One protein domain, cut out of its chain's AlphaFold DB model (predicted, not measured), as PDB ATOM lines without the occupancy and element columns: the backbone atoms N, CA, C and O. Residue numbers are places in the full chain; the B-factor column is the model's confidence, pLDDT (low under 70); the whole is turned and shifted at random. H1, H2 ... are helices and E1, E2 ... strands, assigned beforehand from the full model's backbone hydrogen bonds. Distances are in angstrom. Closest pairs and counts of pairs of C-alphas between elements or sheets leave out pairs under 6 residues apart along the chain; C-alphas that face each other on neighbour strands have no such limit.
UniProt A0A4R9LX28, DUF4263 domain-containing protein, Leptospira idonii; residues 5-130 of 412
ATOM      1  N   ILE A   5     323.976 321.285 250.381       88.12
ATOM      2  CA  ILE A   5     324.328 321.675 251.747       88.12
ATOM      3  C   ILE A   5     323.088 321.589 252.619       88.12
ATOM      4  O   ILE A   5     322.083 322.247 252.347       88.12
ATOM      5  N   LYS A   6     323.181 320.809 253.689       89.25
ATOM      6  CA  LYS A   6     322.187 320.730 254.755       89.25
ATOM      7  C   LYS A   6     322.716 321.495 255.966       89.25
ATOM      8  O   LYS A   6     323.829 321.246 256.419       89.25
ATOM      9  N   LYS A   7     321.928 322.436 256.490       91.06
ATOM     10  CA  LYS A   7     322.262 323.166 257.723       91.06
ATOM     11  C   LYS A   7     321.546 322.505 258.901       91.06
ATOM     12  O   LYS A   7     320.332 322.328 258.846       91.06
ATOM     13  N   GLN A   8     322.279 322.162 259.953       91.94
ATOM     14  CA  GLN A   8     321.743 321.581 261.185       91.94
ATOM     15  C   GLN A   8     322.088 322.501 262.358       91.94
ATOM     16  O   GLN A   8     323.234 322.922 262.500       91.94
ATOM     17  N   LYS A   9     321.091 322.879 263.162       88.19
ATOM     18  CA  LYS A   9     321.291 323.729 264.344       88.19
ATOM     19  C   LYS A   9     321.318 322.861 265.593       88.19
ATOM     20  O   LYS A   9     320.399 322.080 265.806       88.19
ATOM     21  N   GLU A  10     322.333 323.063 266.419       88.12
ATOM     22  CA  GLU A  10     322.528 322.396 267.704       88.12
ATOM     23  C   GLU A  10     322.848 323.479 268.740       88.12
ATOM     24  O   GLU A  10     323.977 323.963 268.827       88.12
ATOM     25  N   ASN A  11     321.838 323.919 269.493       84.62
ATOM     26  CA  ASN A  11     321.941 325.022 270.458       84.62
ATOM     27  C   ASN A  11     322.547 326.302 269.836       84.62
ATOM     28  O   ASN A  11     321.984 326.875 268.899       84.62
ATOM     29  N   SER A  12     323.699 326.757 270.345       84.56
ATOM     30  CA  SER A  12     324.454 327.915 269.845       84.56
ATOM     31  C   SER A  12     325.316 327.611 268.614       84.56
ATOM     32  O   SER A  12     325.936 328.524 268.060       84.56
ATOM     33  N   THR A  13     325.360 326.348 268.176       90.56
ATOM     34  CA  THR A  13     326.203 325.868 267.081       90.56
ATOM     35  C   THR A  13     325.378 325.591 265.825       90.56
ATOM     36  O   THR A  13     324.254 325.102 265.875       90.56
ATOM     37  N   THR A  14     325.916 325.932 264.656       93.44
ATOM     38  CA  THR A  14     325.330 325.583 263.355       93.44
ATOM     39  C   THR A  14     326.326 324.770 262.540       93.44
ATOM     40  O   THR A  14     327.435 325.234 262.275       93.44
ATOM     41  N   LEU A  15     325.920 323.574 262.120       92.94
ATOM     42  CA  LEU A  15     326.684 322.673 261.265       92.94
ATOM     43  C   LEU A  15     326.248 322.820 259.806       92.94
ATOM     44  O   LEU A  15     325.055 322.912 259.512       92.94
ATOM     45  N   TYR A  16     327.218 322.827 258.895       93.44
ATOM     46  CA  TYR A  16     327.001 322.776 257.449       93.44
ATOM     47  C   TYR A  16     327.497 321.422 256.958       93.44
ATOM     48  O   TYR A  16     328.690 321.127 257.035       93.44
ATOM     49  N   LEU A  17     326.580 320.605 256.457       90.06
ATOM     50  CA  LEU A  17     326.823 319.237 256.023       90.06
ATOM     51  C   LEU A  17     326.734 319.176 254.500       90.06
ATOM     52  O   LEU A  17     325.724 319.581 253.923       90.06
ATOM     53  N   LEU A  18     327.779 318.675 253.856       87.81
ATOM     54  CA  LEU A  18     327.770 318.314 252.448       87.81
ATOM     55  C   LEU A  18     327.112 316.943 252.311       87.81
ATOM     56  O   LEU A  18     327.605 315.961 252.866       87.81
ATOM     57  N   THR A  19     326.001 316.887 251.583       84.56
ATOM     58  CA  THR A  19     325.169 315.688 251.449       84.56
ATOM     59  C   THR A  19     324.953 315.343 249.979       84.56
ATOM     60  O   THR A  19     325.038 316.201 249.090       84.56
ATOM     61  N   ASN A  20     324.661 314.073 249.709       80.75
ATOM     62  CA  ASN A  20     324.275 313.603 248.385       80.75
ATOM     63  C   ASN A  20     323.008 312.752 248.492       80.75
ATOM     64  O   ASN A  20     323.070 311.557 248.768       80.75
ATOM     65  N   SER A  21     321.855 313.381 248.262       66.62
ATOM     66  CA  SER A  21     320.542 312.734 248.367       66.62
ATOM     67  C   SER A  21     320.283 311.665 247.300       66.62
ATOM     68  O   SER A  21     319.379 310.857 247.465       66.62
ATOM     69  N   GLU A  22     321.055 311.650 246.211       68.69
ATOM     70  CA  GLU A  22     320.879 310.725 245.081       68.69
ATOM     71  C   GLU A  22     321.707 309.435 245.242       68.69
ATOM     72  O   GLU A  22     321.502 308.470 244.509       68.69
ATOM     73  N   ARG A  23     322.643 309.386 246.202       71.12
ATOM     74  CA  ARG A  23     323.545 308.244 246.405       71.12
ATOM     75  C   ARG A  23     323.234 307.532 247.720       71.12
ATOM     76  O   ARG A  23     323.641 307.981 248.790       71.12
ATOM     77  N   LYS A  24     322.560 306.378 247.638       60.12
ATOM     78  CA  LYS A  24     322.369 305.478 248.791       60.12
ATOM     79  C   LYS A  24     323.725 305.151 249.433       60.12
ATOM     80  O   LYS A  24     324.659 304.758 248.739       60.12
ATOM     81  N   GLY A  25     323.822 305.331 250.751       65.19
ATOM     82  CA  GLY A  25     325.036 305.068 251.533       65.19
ATOM     83  C   GLY A  25     326.059 306.212 251.582       65.19
ATOM     84  O   GLY A  25     327.146 306.013 252.121       65.19
ATOM     85  N   PHE A  26     325.751 307.399 251.044       70.81
ATOM     86  CA  PHE A  26     326.616 308.570 251.214       70.81
ATOM     87  C   PHE A  26     326.605 309.050 252.671       70.81
ATOM     88  O   PHE A  26     325.543 309.238 253.260       70.81
ATOM     89  N   VAL A  27     327.792 309.241 253.247       78.56
ATOM     90  CA  VAL A  27     327.959 309.778 254.601       78.56
ATOM     91  C   VAL A  27     328.045 311.295 254.505       78.56
ATOM     92  O   VAL A  27     328.890 311.810 253.776       78.56
ATOM     93  N   ASP A  28     327.184 311.998 255.240       85.00
ATOM     94  CA  ASP A  28     327.207 313.459 255.311       85.00
ATOM     95  C   ASP A  28     328.563 313.946 255.850       85.00
ATOM     96  O   ASP A  28     329.022 313.513 256.911       85.00
ATOM     97  N   ILE A  29     329.206 314.863 255.126       87.62
ATOM     98  CA  ILE A  29     330.527 315.397 255.483       87.62
ATOM     99  C   ILE A  29     330.346 316.781 256.099       87.62
ATOM    100  O   ILE A  29     329.808 317.688 255.465       87.62
ATOM    101  N   ILE A  30     330.815 316.982 257.330       89.81
ATOM    102  CA  ILE A  30     330.807 318.311 257.955       89.81
ATOM    103  C   ILE A  30     331.821 319.198 257.231       89.81
ATOM    104  O   ILE A  30     332.995 318.850 257.152       89.81
ATOM    105  N   THR A  31     331.363 320.356 256.756       91.56
ATOM    106  CA  THR A  31     332.185 321.382 256.094       91.56
ATOM    107  C   THR A  31     332.399 322.598 256.980       91.56
ATOM    108  O   THR A  31     333.514 323.093 257.064       91.56
ATOM    109  N   TYR A  32     331.378 323.043 257.714       94.31
ATOM    110  CA  TYR A  32     331.527 324.100 258.716       94.31
ATOM    111  C   TYR A  32     330.884 323.714 260.037       94.31
ATOM    112  O   TYR A  32     329.811 323.110 260.069       94.31
ATOM    113  N   ARG A  33     331.504 324.167 261.124       94.62
ATOM    114  CA  ARG A  33     330.912 324.273 262.454       94.62
ATOM    115  C   ARG A  33     331.037 325.720 262.918       94.62
ATOM    116  O   ARG A  33     332.147 326.207 263.085       94.62
ATOM    117  N   ILE A  34     329.910 326.396 263.110       94.75
ATOM    118  CA  ILE A  34     329.852 327.801 263.534       94.75
ATOM    119  C   ILE A  34     329.335 327.846 264.968       94.75
ATOM    120  O   ILE A  34     328.147 327.610 265.173       94.75
ATOM    121  N   ASP A  35     330.194 328.159 265.934       94.69
ATOM    122  CA  ASP A  35     329.811 328.410 267.327       94.69
ATOM    123  C   ASP A  35     329.641 329.919 267.541       94.69
ATOM    124  O   ASP A  35     330.605 330.689 267.567       94.69
ATOM    125  N   LYS A  36     328.386 330.358 267.677       89.62
ATOM    126  CA  LYS A  36     328.060 331.785 267.792       89.62
ATOM    127  C   LYS A  36     328.496 332.397 269.118       89.62
ATOM    128  O   LYS A  36     328.831 333.578 269.133       89.62
ATOM    129  N   ASN A  37     328.500 331.615 270.198       90.62
ATOM    130  CA  ASN A  37     328.845 332.107 271.531       90.62
ATOM    131  C   ASN A  37     330.355 332.312 271.642       90.62
ATOM    132  O   ASN A  37     330.804 333.332 272.155       90.62
ATOM    133  N   LYS A  38     331.138 331.377 271.091       91.69
ATOM    134  CA  LYS A  38     332.605 331.484 271.049       91.69
ATOM    135  C   LYS A  38     333.125 332.395 269.938       91.69
ATOM    136  O   LYS A  38     334.319 332.672 269.900       91.69
ATOM    137  N   ARG A  39     332.249 332.852 269.032       93.88
ATOM    138  CA  ARG A  39     332.620 333.564 267.796       93.88
ATOM    139  C   ARG A  39     333.699 332.797 267.021       93.88
ATOM    140  O   ARG A  39     334.697 333.372 266.592       93.88
ATOM    141  N   GLU A  40     333.499 331.489 266.878       95.31
ATOM    142  CA  GLU A  40     334.450 330.571 266.253       95.31
ATOM    143  C   GLU A  40     333.792 329.848 265.075       95.31
ATOM    144  O   GLU A  40     332.675 329.336 265.175       95.31
ATOM    145  N   ILE A  41     334.510 329.763 263.958       95.88
ATOM    146  CA  ILE A  41     334.100 329.002 262.781       95.88
ATOM    147  C   ILE A  41     335.183 327.984 262.462       95.88
ATOM    148  O   ILE A  41     336.274 328.348 262.042       95.88
ATOM    149  N   SER A  42     334.877 326.701 262.616       95.44
ATOM    150  CA  SER A  42     335.742 325.615 262.165       95.44
ATOM    151  C   SER A  42     335.339 325.212 260.744       95.44
ATOM    152  O   SER A  42     334.245 324.689 260.533       95.44
ATOM    153  N   PHE A  43     336.208 325.469 259.769       95.50
ATOM    154  CA  PHE A  43     336.105 324.973 258.401       95.50
ATOM    155  C   PHE A  43     336.879 323.660 258.262       95.50
ATOM    156  O   PHE A  43     338.053 323.564 258.627       95.50
ATOM    157  N   TYR A  44     336.214 322.657 257.707       93.00
ATOM    158  CA  TYR A  44     336.776 321.356 257.391       93.00
ATOM    159  C   TYR A  44     336.738 321.178 255.872       93.00
ATOM    160  O   TYR A  44     335.661 320.946 255.314       93.00
ATOM    161  N   PRO A  45     337.883 321.330 255.184       88.81
ATOM    162  CA  PRO A  45     337.936 321.146 253.742       88.81
ATOM    163  C   PRO A  45     337.490 319.722 253.376       88.81
ATOM    164  O   PRO A  45     338.056 318.769 253.926       88.81
ATOM    165  N   PRO A  46     336.502 319.542 252.477       86.75
ATOM    166  CA  PRO A  46     336.013 318.217 252.089       86.75
ATOM    167  C   PRO A  46     337.122 317.268 251.615       86.75
ATOM    168  O   PRO A  46     337.049 316.066 251.847       86.75
ATOM    169  N   GLU A  47     338.174 317.812 251.001       83.06
ATOM    170  CA  GLU A  47     339.343 317.085 250.496       83.06
ATOM    171  C   GLU A  47     340.175 316.431 251.612       83.06
ATOM    172  O   GLU A  47     340.999 315.560 251.344       83.06
ATOM    173  N   THR A  48     339.971 316.842 252.866       82.75
ATOM    174  CA  THR A  48     340.678 316.311 254.043       82.75
ATOM    175  C   THR A  48     339.875 315.263 254.817       82.75
ATOM    176  O   THR A  48     340.358 314.740 255.827       82.75
ATOM    177  N   TYR A  49     338.660 314.943 254.361       84.56
ATOM    178  CA  TYR A  49     337.825 313.916 254.970       84.56
ATOM    179  C   TYR A  49     338.413 312.527 254.720       84.56
ATOM    180  O   TYR A  49     338.640 312.134 253.577       84.56
ATOM    181  N   ASN A  50     338.626 311.757 255.788       80.25
ATOM    182  CA  ASN A  50     339.063 310.371 255.683       80.25
ATOM    183  C   ASN A  50     337.836 309.433 255.707       80.25
ATOM    184  O   ASN A  50     337.183 309.322 256.749       80.25
ATOM    185  N   PRO A  51     337.526 308.715 254.607       76.25
ATOM    186  CA  PRO A  51     336.352 307.841 254.537       76.25
ATOM    187  C   PRO A  51     336.419 306.627 255.468       76.25
ATOM    188  O   PRO A  51     335.377 306.120 255.878       76.25
ATOM    189  N   VAL A  52     337.629 306.169 255.806       75.06
ATOM    190  CA  VAL A  52     337.864 304.988 256.646       75.06
ATOM    191  C   VAL A  52     337.619 305.328 258.112       75.06
ATOM    192  O   VAL A  52     336.884 304.628 258.801       75.06
ATOM    193  N   THR A  53     338.189 306.438 258.591       76.88
ATOM    194  CA  THR A  53     338.034 306.868 259.990       76.88
ATOM    195  C   THR A  53     336.778 307.707 260.227       76.88
ATOM    196  O   THR A  53     336.445 307.980 261.381       76.88
ATOM    197  N   LYS A  54     336.091 308.125 259.152       76.12
ATOM    198  CA  LYS A  54     334.934 309.036 259.152       76.12
ATOM    199  C   LYS A  54     335.201 310.350 259.897       76.12
ATOM    200  O   LYS A  54     334.308 310.908 260.532       76.12
ATOM    201  N   LYS A  55     336.444 310.838 259.855       75.25
ATOM    202  CA  LYS A  55     336.885 312.049 260.563       75.25
ATOM    203  C   LYS A  55     337.598 313.018 259.626       75.25
ATOM    204  O   LYS A  55     338.305 312.616 258.703       75.25
ATOM    205  N   ASN A  56     337.435 314.304 259.923       75.00
ATOM    206  CA  ASN A  56     338.257 315.369 259.364       75.00
ATOM    207  C   ASN A  56     339.505 315.509 260.238       75.00
ATOM    208  O   ASN A  56     339.415 315.951 261.384       75.00
ATOM    209  N   ASN A  57     340.663 315.118 259.713       76.25
ATOM    210  CA  ASN A  57     341.918 315.150 260.473       76.25
ATOM    211  C   ASN A  57     342.588 316.531 260.451       76.25
ATOM    212  O   ASN A  57     343.577 316.742 261.150       76.25
ATOM    213  N   LYS A  58     342.070 317.457 259.637       88.00
ATOM    214  CA  LYS A  58     342.621 318.795 259.429       88.00
ATOM    215  C   LYS A  58     341.507 319.829 259.458       88.00
ATOM    216  O   LYS A  58     340.377 319.548 259.056       88.00
ATOM    217  N   SER A  59     341.812 321.017 259.967       92.44
ATOM    218  CA  SER A  59     340.825 322.098 260.059       92.44
ATOM    219  C   SER A  59     341.456 323.475 259.929       92.44
ATOM    220  O   SER A  59     342.613 323.692 260.284       92.44
ATOM    221  N   ILE A  60     340.665 324.415 259.429       95.44
ATOM    222  CA  ILE A  60     340.982 325.838 259.390       95.44
ATOM    223  C   ILE A  60     339.975 326.513 260.313       95.44
ATOM    224  O   ILE A  60     338.773 326.428 260.075       95.44
ATOM    225  N   VAL A  61     340.433 327.135 261.392       95.94
ATOM    226  CA  VAL A  61     339.555 327.750 262.392       95.94
ATOM    227  C   VAL A  61     339.696 329.256 262.347       95.94
ATOM    228  O   VAL A  61     340.804 329.779 262.359       95.94
ATOM    229  N   ILE A  62     338.565 329.945 262.292       95.62
ATOM    230  CA  ILE A  62     338.491 331.394 262.183       95.62
ATOM    231  C   ILE A  62     337.862 331.927 263.466       95.62
ATOM    232  O   ILE A  62     336.740 331.550 263.814       95.62
ATOM    233  N   PHE A  63     338.578 332.804 264.157       95.50
ATOM    234  CA  PHE A  63     338.155 333.406 265.416       95.50
ATOM    235  C   PHE A  63     337.667 334.840 265.206       95.50
ATOM    236  O   PHE A  63     338.207 335.584 264.387       95.50
ATOM    237  N   GLY A  64     336.647 335.237 265.967       92.88
ATOM    238  CA  GLY A  64     336.054 336.576 265.952       92.88
ATOM    239  C   GLY A  64     334.774 336.710 265.123       92.88
ATOM    240  O   GLY A  64     334.169 337.784 265.122       92.88
ATOM    241  N   PHE A  65     334.288 335.639 264.489       92.38
ATOM    242  CA  PHE A  65     333.125 335.674 263.593       92.38
ATOM    243  C   PHE A  65     331.953 334.827 264.098       92.38
ATOM    244  O   PHE A  65     332.127 333.716 264.584       92.38
ATOM    245  N   ASN A  66     330.729 335.336 263.935       90.88
ATOM    246  CA  ASN A  66     329.479 334.624 264.252       90.88
ATOM    247  C   ASN A  66     328.707 334.155 262.998       90.88
ATOM    248  O   ASN A  66     327.681 333.477 263.104       90.88
ATOM    249  N   LYS A  67     329.189 334.538 261.811       91.31
ATOM    250  CA  LYS A  67     328.680 334.191 260.480       91.31
ATOM    251  C   LYS A  67     329.869 334.007 259.540       91.31
ATOM    252  O   LYS A  67     330.931 334.568 259.795       91.31
ATOM    253  N   LEU A  68     329.678 333.242 258.465       92.69
ATOM    254  CA  LEU A  68     330.726 333.016 257.471       92.69
ATOM    255  C   LEU A  68     331.247 334.358 256.921       92.69
ATOM    256  O   LEU A  68     330.432 335.160 256.453       92.69
ATOM    257  N   PRO A  69     332.568 334.605 256.974       93.94
ATOM    258  CA  PRO A  69     333.174 335.760 256.324       93.94
ATOM    259  C   PRO A  69     332.988 335.697 254.798       93.94
ATOM    260  O   PRO A  69     332.800 334.605 254.250       93.94
ATOM    261  N   PRO A  70     333.055 336.835 254.084       92.56
ATOM    262  CA  PRO A  70     332.767 336.911 252.651       92.56
ATOM    263  C   PRO A  70     333.645 336.007 251.775       92.56
ATOM    264  O   PRO A  70     333.213 335.632 250.683       92.56
ATOM    265  N   GLU A  71     334.845 335.631 252.211       94.56
ATOM    266  CA  GLU A  71     335.754 334.735 251.488       94.56
ATOM    267  C   GLU A  71     335.314 333.263 251.547       94.56
ATOM    268  O   GLU A  71     335.704 332.471 250.686       94.56
ATOM    269  N   PHE A  72     334.473 332.890 252.515       94.12
ATOM    270  CA  PHE A  72     333.974 331.530 252.700       94.12
ATOM    271  C   PHE A  72     332.610 331.372 252.036       94.12
ATOM    272  O   PHE A  72     331.669 332.124 252.286       94.12
ATOM    273  N   HIS A  73     332.480 330.369 251.177       93.88
ATOM    274  CA  HIS A  73     331.225 330.066 250.512       93.88
ATOM    275  C   HIS A  73     330.440 329.024 251.305       93.88
ATOM    276  O   HIS A  73     330.977 327.993 251.699       93.88
ATOM    277  N   GLU A  74     329.119 329.187 251.401       90.06
ATOM    278  CA  GLU A  74     328.232 328.232 252.089       90.06
ATOM    279  C   GLU A  74     328.287 326.789 251.547       90.06
ATOM    280  O   GLU A  74     327.763 325.881 252.180       90.06
ATOM    281  N   LYS A  75     328.922 326.575 250.385       88.25
ATOM    282  CA  LYS A  75     329.070 325.275 249.714       88.25
ATOM    283  C   LYS A  75     330.284 324.480 250.206       88.25
ATOM    284  O   LYS A  75     330.568 323.432 249.641       88.25
ATOM    285  N   GLY A  76     330.980 324.959 251.236       88.81
ATOM    286  CA  GLY A  76     332.097 324.232 251.837       88.81
ATOM    287  C   GLY A  76     333.434 324.492 251.153       88.81
ATOM    288  O   GLY A  76     334.251 323.584 251.071       88.81
ATOM    289  N   TYR A  77     333.659 325.704 250.641       91.81
ATOM    290  CA  TYR A  77     334.939 326.084 250.043       91.81
ATOM    291  C   TYR A  77     335.268 327.559 250.288       91.81
ATOM    292  O   TYR A  77     334.392 328.376 250.574       91.81
ATOM    293  N   ILE A  78     336.542 327.902 250.141       94.00
ATOM    294  CA  ILE A  78     337.064 329.265 250.192       94.00
ATOM    295  C   ILE A  78     337.249 329.749 248.757       94.00
ATOM    296  O   ILE A  78     337.776 329.025 247.905       94.00
ATOM    297  N   LYS A  79     336.769 330.962 248.477       92.69
ATOM    298  CA  LYS A  79     336.762 331.577 247.144       92.69
ATOM    299  C   LYS A  79     338.172 331.696 246.545       92.69
ATOM    300  O   LYS A  79     339.183 331.505 247.214       92.69
ATOM    301  N   SER A  80     338.227 331.987 245.245       91.12
ATOM    302  CA  SER A  80     339.477 332.182 244.488       91.12
ATOM    303  C   SER A  80     340.421 330.968 244.481       91.12
ATOM    304  O   SER A  80     341.618 331.115 244.272       91.12
ATOM    305  N   GLY A  81     339.888 329.758 244.706       90.25
ATOM    306  CA  GLY A  81     340.681 328.524 244.756       90.25
ATOM    307  C   GLY A  81     341.517 328.369 246.029       90.25
ATOM    308  O   GLY A  81     342.294 327.426 246.138       90.25
ATOM    309  N   ALA A  82     341.349 329.252 247.014       93.19
ATOM    310  CA  ALA A  82     342.172 329.271 248.217       93.19
ATOM    311  C   ALA A  82     342.066 328.002 249.070       93.19
ATOM    312  O   ALA A  82     343.045 327.630 249.716       93.19
ATOM    313  N   SER A  83     340.922 327.302 249.030       92.56
ATOM    314  CA  SER A  83     340.772 325.980 249.661       92.56
ATOM    315  C   SER A  83     341.906 325.038 249.270       92.56
ATOM    316  O   SER A  83     342.521 324.434 250.144       92.56
ATOM    317  N   TYR A  84     342.225 324.956 247.975       92.81
ATOM    318  CA  TYR A  84     343.266 324.069 247.463       92.81
ATOM    319  C   TYR A  84     344.634 324.405 248.064       92.81
ATOM    320  O   TYR A  84     345.322 323.519 248.565       92.81
ATOM    321  N   TYR A  85     345.009 325.685 248.069       94.25
ATOM    322  CA  TYR A  85     346.317 326.114 248.562       94.25
ATOM    323  C   TYR A  85     346.460 325.948 250.076       94.25
ATOM    324  O   TYR A  85     347.518 325.528 250.531       94.25
ATOM    325  N   LEU A  86     345.405 326.203 250.857       93.19
ATOM    326  CA  LEU A  86     345.447 325.959 252.302       93.19
ATOM    327  C   LEU A  86     345.490 324.465 252.631       93.19
ATOM    328  O   LEU A  86     346.214 324.069 253.538       93.19
ATOM    329  N   VAL A  87     344.768 323.622 251.886       91.69
ATOM    330  CA  VAL A  87     344.862 322.159 252.031       91.69
ATOM    331  C   VAL A  87     346.257 321.667 251.660       91.69
ATOM    332  O   VAL A  87     346.834 320.865 252.393       91.69
ATOM    333  N   LYS A  88     346.825 322.179 250.565       92.56
ATOM    334  CA  LYS A  88     348.199 321.882 250.163       92.56
ATOM    335  C   LYS A  88     349.188 322.278 251.260       92.56
ATOM    336  O   LYS A  88     349.975 321.442 251.674       92.56
ATOM    337  N   LEU A  89     349.066 323.482 251.819       90.94
ATOM    338  CA  LEU A  89     349.900 323.940 252.931       90.94
ATOM    339  C   LEU A  89     349.773 323.035 254.165       90.94
ATOM    340  O   LEU A  89     350.776 322.654 254.765       90.94
ATOM    341  N   LEU A  90     348.544 322.648 254.524       91.00
ATOM    342  CA  LEU A  90     348.315 321.715 255.623       91.00
ATOM    343  C   LEU A  90     348.996 320.357 255.378       91.00
ATOM    344  O   LEU A  90     349.362 319.679 256.334       91.00
ATOM    345  N   ASN A  91     349.112 319.909 254.127       90.00
ATOM    346  CA  ASN A  91     349.745 318.640 253.757       90.00
ATOM    347  C   ASN A  91     351.268 318.750 253.694       90.00
ATOM    348  O   ASN A  91     351.937 317.983 254.379       90.00
ATOM    349  N   ASP A  92     351.789 319.719 252.944       90.56
ATOM    350  CA  ASP A  92     353.222 319.901 252.688       90.56
ATOM    351  C   ASP A  92     354.007 320.133 253.991       90.56
ATOM    352  O   ASP A  92     355.136 319.671 254.130       90.56
ATOM    353  N   TYR A  93     353.383 320.784 254.979       88.75
ATOM    354  CA  TYR A  93     353.980 321.058 256.290       88.75
ATOM    355  C   TYR A  93     353.428 320.175 257.419       88.75
ATOM    356  O   TYR A  93     353.660 320.467 258.590       88.75
ATOM    357  N   SER A  94     352.680 319.111 257.095       88.00
ATOM    358  CA  SER A  94     352.082 318.185 258.075       88.00
ATOM    359  C   SER A  94     351.294 318.874 259.204       88.00
ATOM    360  O   SER A  94     351.247 318.401 260.336       88.00
ATOM    361  N   LEU A  95     350.640 319.996 258.903       89.75
ATOM    362  CA  LEU A  95     349.876 320.760 259.884       89.75
ATOM    363  C   LEU A  95     348.571 320.040 260.243       89.75
ATOM    364  O   LEU A  95     347.844 319.545 259.371       89.75
ATOM    365  N   LYS A  96     348.213 320.083 261.528       89.69
ATOM    366  CA  LYS A  96     346.883 319.677 262.008       89.69
ATOM    367  C   LYS A  96     345.855 320.784 261.815       89.69
ATOM    368  O   LYS A  96     344.680 320.508 261.554       89.69
ATOM    369  N   LYS A  97     346.276 322.040 261.980       92.94
ATOM    370  CA  LYS A  97     345.351 323.170 262.070       92.94
ATOM    371  C   LYS A  97     345.952 324.464 261.526       92.94
ATOM    372  O   LYS A  97     347.121 324.756 261.751       92.94
ATOM    373  N   ILE A  98     345.117 325.267 260.879       95.62
ATOM    374  CA  ILE A  98     345.391 326.685 260.615       95.62
ATOM    375  C   ILE A  98     344.421 327.518 261.447       95.62
ATOM    376  O   ILE A  98     343.234 327.199 261.510       95.62
ATOM    377  N   GLU A  99     344.910 328.575 262.083       96.06
ATOM    378  CA  GLU A  99     344.097 329.511 262.857       96.06
ATOM    379  C   GLU A  99     344.172 330.915 262.258       96.06
ATOM    380  O   GLU A  99     345.256 331.463 262.056       96.06
ATOM    381  N   ILE A 100     343.002 331.490 261.991       96.19
ATOM    382  CA  ILE A 100     342.829 332.813 261.399       96.19
ATOM    383  C   ILE A 100     342.136 333.699 262.432       96.19
ATOM    384  O   ILE A 100     340.984 333.452 262.786       96.19
ATOM    385  N   HIS A 101     342.821 334.726 262.922       95.38
ATOM    386  CA  HIS A 101     342.317 335.559 264.019       95.38
ATOM    387  C   HIS A 101     341.889 336.944 263.534       95.38
ATOM    388  O   HIS A 101     342.663 337.632 262.875       95.38
ATOM    389  N   LEU A 102     340.662 337.372 263.853       91.56
ATOM    390  CA  LEU A 102     340.187 338.722 263.517       91.56
ATOM    391  C   LEU A 102     340.945 339.825 264.274       91.56
ATOM    392  O   LEU A 102     341.105 340.919 263.743       91.56
ATOM    393  N   ASP A 103     341.401 339.542 265.495       87.19
ATOM    394  CA  ASP A 103     342.126 340.500 266.329       87.19
ATOM    395  C   ASP A 103     343.567 340.695 265.810       87.19
ATOM    396  O   ASP A 103     344.337 339.725 265.783       87.19
ATOM    397  N   PRO A 104     343.957 341.925 265.416       78.62
ATOM    398  CA  PRO A 104     345.288 342.218 264.889       78.62
ATOM    399  C   PRO A 104     346.419 342.029 265.911       78.62
ATOM    400  O   PRO A 104     347.563 341.874 265.497       78.62
ATOM    401  N   SER A 105     346.125 342.013 267.214       79.44
ATOM    402  CA  SER A 105     347.114 341.783 268.280       79.44
ATOM    403  C   SER A 105     347.456 340.300 268.499       79.44
ATOM    404  O   SER A 105     348.338 339.968 269.294       79.44
ATOM    405  N   SER A 106     346.777 339.394 267.789       82.56
ATOM    406  CA  SER A 106     346.962 337.948 267.925       82.56
ATOM    407  C   SER A 106     348.353 337.491 267.491       82.56
ATOM    408  O   SER A 106     348.921 337.988 266.520       82.56
ATOM    409  N   THR A 107     348.882 336.463 268.159       80.62
ATOM    410  CA  THR A 107     350.189 335.881 267.830       80.62
ATOM    411  C   THR A 107     350.185 335.265 266.428       80.62
ATOM    412  O   THR A 107     349.420 334.340 266.143       80.62
ATOM    413  N   ILE A 108     351.075 335.753 265.565       89.38
ATOM    414  CA  ILE A 108     351.328 335.221 264.222       89.38
ATOM    415  C   ILE A 108     352.527 334.275 264.298       89.38
ATOM    416  O   ILE A 108     353.509 334.571 264.976       89.38
ATOM    417  N   GLY A 109     352.466 333.146 263.598       90.12
ATOM    418  CA  GLY A 109     353.606 332.243 263.466       90.12
ATOM    419  C   GLY A 109     353.234 330.769 263.457       90.12
ATOM    420  O   GLY A 109     352.063 330.387 263.533       90.12
ATOM    421  N   PHE A 110     354.265 329.936 263.351       90.38
ATOM    422  CA  PHE A 110     354.145 328.485 263.341       90.38
ATOM    423  C   PHE A 110     354.538 327.892 264.699       90.38
ATOM    424  O   PHE A 110     355.643 328.102 265.191       90.38
ATOM    425  N   ASP A 111     353.625 327.131 265.296       87.81
ATOM    426  CA  ASP A 111     353.839 326.366 266.522       87.81
ATOM    427  C   ASP A 111     354.152 324.916 266.152       87.81
ATOM    428  O   ASP A 111     353.249 324.112 265.905       87.81
ATOM    429  N   SER A 112     355.447 324.601 266.092       83.12
ATOM    430  CA  SER A 112     355.951 323.296 265.656       83.12
ATOM    431  C   SER A 112     355.528 322.148 266.568       83.12
ATOM    432  O   SER A 112     355.293 321.046 266.085       83.12
ATOM    433  N   LYS A 113     355.369 322.395 267.876       86.06
ATOM    434  CA  LYS A 113     354.936 321.369 268.837       86.06
ATOM    435  C   LYS A 113     353.468 320.998 268.651       86.06
ATOM    436  O   LYS A 113     353.098 319.847 268.864       86.06
ATOM    437  N   LYS A 114     352.623 321.973 268.301       85.94
ATOM    438  CA  LYS A 114     351.180 321.753 268.104       85.94
ATOM    439  C   LYS A 114     350.791 321.525 266.641       85.94
ATOM    440  O   LYS A 114     349.639 321.175 266.393       85.94
ATOM    441  N   GLU A 115     351.721 321.718 265.705       91.94
ATOM    442  CA  GLU A 115     351.497 321.651 264.254       91.94
ATOM    443  C   GLU A 115     350.407 322.645 263.805       91.94
ATOM    444  O   GLU A 115     349.505 322.310 263.027       91.94
ATOM    445  N   ILE A 116     350.466 323.869 264.355       93.06
ATOM    446  CA  ILE A 116     349.482 324.938 264.127       93.06
ATOM    447  C   ILE A 116     350.156 326.152 263.497       93.06
ATOM    448  O   ILE A 116     351.092 326.709 264.066       93.06
ATOM    449  N   LEU A 117     349.624 326.611 262.366       94.75
ATOM    450  CA  LEU A 117     349.984 327.896 261.772       94.75
ATOM    451  C   LEU A 117     348.931 328.951 262.124       94.75
ATOM    452  O   LEU A 117     347.736 328.711 261.945       94.75
ATOM    453  N   ARG A 118     349.373 330.117 262.604       94.81
ATOM    454  CA  ARG A 118     348.507 331.229 263.012       94.81
ATOM    455  C   ARG A 118     348.815 332.484 262.212       94.81
ATOM    456  O   ARG A 118     349.979 332.859 262.084       94.81
ATOM    457  N   PHE A 119     347.781 333.148 261.718       94.62
ATOM    458  CA  PHE A 119     347.879 334.476 261.113       94.62
ATOM    459  C   PHE A 119     346.573 335.251 261.291       94.62
ATOM    460  O   PHE A 119     345.553 334.707 261.720       94.62
ATOM    461  N   THR A 120     346.603 336.547 260.998       94.62
ATOM    462  CA  THR A 120     345.434 337.412 261.165       94.62
ATOM    463  C   THR A 120     344.506 337.351 259.955       94.62
ATOM    464  O   THR A 120     344.904 337.022 258.834       94.62
ATOM    465  N   TYR A 121     343.242 337.703 260.172       92.94
ATOM    466  CA  TYR A 121     342.235 337.775 259.121       92.94
ATOM    467  C   TYR A 121     342.573 338.839 258.065       92.94
ATOM    468  O   TYR A 121     342.241 338.651 256.901       92.94
ATOM    469  N   ASN A 122     343.290 339.909 258.434       86.88
ATOM    470  CA  ASN A 122     343.765 340.905 257.469       86.88
ATOM    471  C   ASN A 122     344.740 340.284 256.452       86.88
ATOM    472  O   ASN A 122     344.533 340.398 255.246       86.88
ATOM    473  N   ILE A 123     345.742 339.538 256.936       91.06
ATOM    474  CA  ILE A 123     346.697 338.816 256.077       91.06
ATOM    475  C   ILE A 123     345.956 337.818 255.181       91.06
ATOM    476  O   ILE A 123     346.208 337.743 253.979       91.06
ATOM    477  N   PHE A 124     345.004 337.078 255.755       93.50
ATOM    478  CA  PHE A 124     344.171 336.146 255.005       93.50
ATOM    479  C   PHE A 124     343.371 336.838 253.894       93.50
ATOM    480  O   PHE A 124     343.428 336.405 252.747       93.50
ATOM    481  N   SER A 125     342.639 337.910 254.209       88.38
ATOM    482  CA  SER A 125     341.792 338.616 253.241       88.38
ATOM    483  C   SER A 125     342.631 339.243 252.124       88.38
ATOM    484  O   SER A 125     342.297 339.079 250.949       88.38
ATOM    485  N   ALA A 126     343.775 339.853 252.456       85.69
ATOM    486  CA  ALA A 126     344.729 340.364 251.473       85.69
ATOM    487  C   ALA A 126     345.239 339.252 250.536       85.69
ATOM    488  O   ALA A 126     345.253 339.416 249.317       85.69
ATOM    489  N   TRP A 127     345.575 338.079 251.081       93.12
ATOM    490  CA  TRP A 127     345.991 336.929 250.277       93.12
ATOM    491  C   TRP A 127     344.879 336.422 249.338       93.12
ATOM    492  O   TRP A 127     345.141 336.151 248.162       93.12
ATOM    493  N   ILE A 128     343.626 336.345 249.807       90.88
ATOM    494  CA  ILE A 128     342.476 335.973 248.962       90.88
ATOM    495  C   ILE A 128     342.262 336.981 247.825       90.88
ATOM    496  O   ILE A 128     341.963 336.569 246.698       90.88
ATOM    497  N   GLN A 129     342.435 338.281 248.089       85.81
ATOM    498  CA  GLN A 129     342.358 339.322 247.061       85.81
ATOM    499  C   GLN A 129     343.445 339.134 245.996       85.81
ATOM    500  O   GLN A 129     343.128 339.134 244.805       85.81
ATOM    501  N   SER A 130     344.691 338.860 246.392       83.88
ATOM    502  CA  SER A 130     345.783 338.564 245.452       83.88
ATOM    503  C   SER A 130     345.485 337.343 244.572       83.88
ATOM    504  O   SER A 130     345.656 337.399 243.352       83.88
TER     505      SER A 130
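AT A GLANCE: This is residues 5 to 130 of the 412 residues of the protein "DUF4263 domain-containing protein" of Leptospira idonii (UniProt A0A4R9LX28). One long, twisted sheet of eight strands makes the body and the longest axis, with H1 packed slantwise over its E5 and E6 part and H2 running away from the sheet where E8 ends. Between E5 and H1 the chain makes a long loop, residues 64 to 81. Of 126 printed residues, 63 are in named elements, in the order E1 E2 E3 E4 E5 H1 E6 E7 E8 H2; the class is mixed, helices and strands. The sheet is mixed, in the order E1 E2 E3 E4 E5 E6 E8 E7. The whole is compact, with a radius of gyration of the C-alphas of 14.6 A and spans of 46 by 31 by 29 A.

IN THESE COORDINATES: Find C-alpha 5 at (324.328, 321.675, 251.747); there E1 begins and runs 16.1 A to residue 10. E2, residues 13 to 19, covers 18.7 A, and E3, residues 29 to 35, covers 17.6 A. Next come E4, residues 40 to 43, and E5, residues 59 to 63. At C-alpha 82, (342.172, 329.271, 248.217), H1 begins, 15.2 A long to residue 92. Then read E6, residues 97 to 101, E7, residues 109 to 111, and E8, residues 116 to 120. H2, residues 121 to 130, runs 14.1 A to C-alpha 130 at (345.783, 338.564, 245.452).

HOW THE PARTS SIT: E1 to E5 form a meander, each strand the antiparallel neighbour of the one before. Look at N 6 and O 17, 2.8 A, in the hairpin E1 and E2, and at N 41 and O 62, 2.9 A, in the hairpin E4 and E5. E5 and E6 are parallel at 17 degrees, with N 61 and O 98 at 2.8 A; with H1 they form a strand-helix-strand unit, two parallel neighbours with a helix between, its crossover left-handed. E6 and E8 are parallel too, with N 99 and O 117 at 2.8 A. E7, an edge strand like E1, is antiparallel to E8, with N 111 and O 116 at 2.8 A. H1 is on the sheet at a height of 9.9 A, over E6 and only just over E5, where 3 of its C-alphas fall; its closest C-alphas to E6 are those of Leu 90 and Lys 97, 7.2 A. H2 only grazes the sheet, with residues 121 to 124. H1 and H2 are close but not clearly touching; their closest C-alphas, of Ala 82 and Ile 128, are 6.8 A apart. In both helices every O i to N i+4 pair is within hydrogen-bond range.

THE WHOLE: The C-alphas farthest apart, of Lys 24 and Ser 105, are 48.1 A from each other. The printed part has no cut. The links E4 to E5 and E5 to H1 are long, with 15 and 18 residues. Mean pLDDT of the printed part is 88.4; residues 21 to 22 and 24 to 25 are under 70.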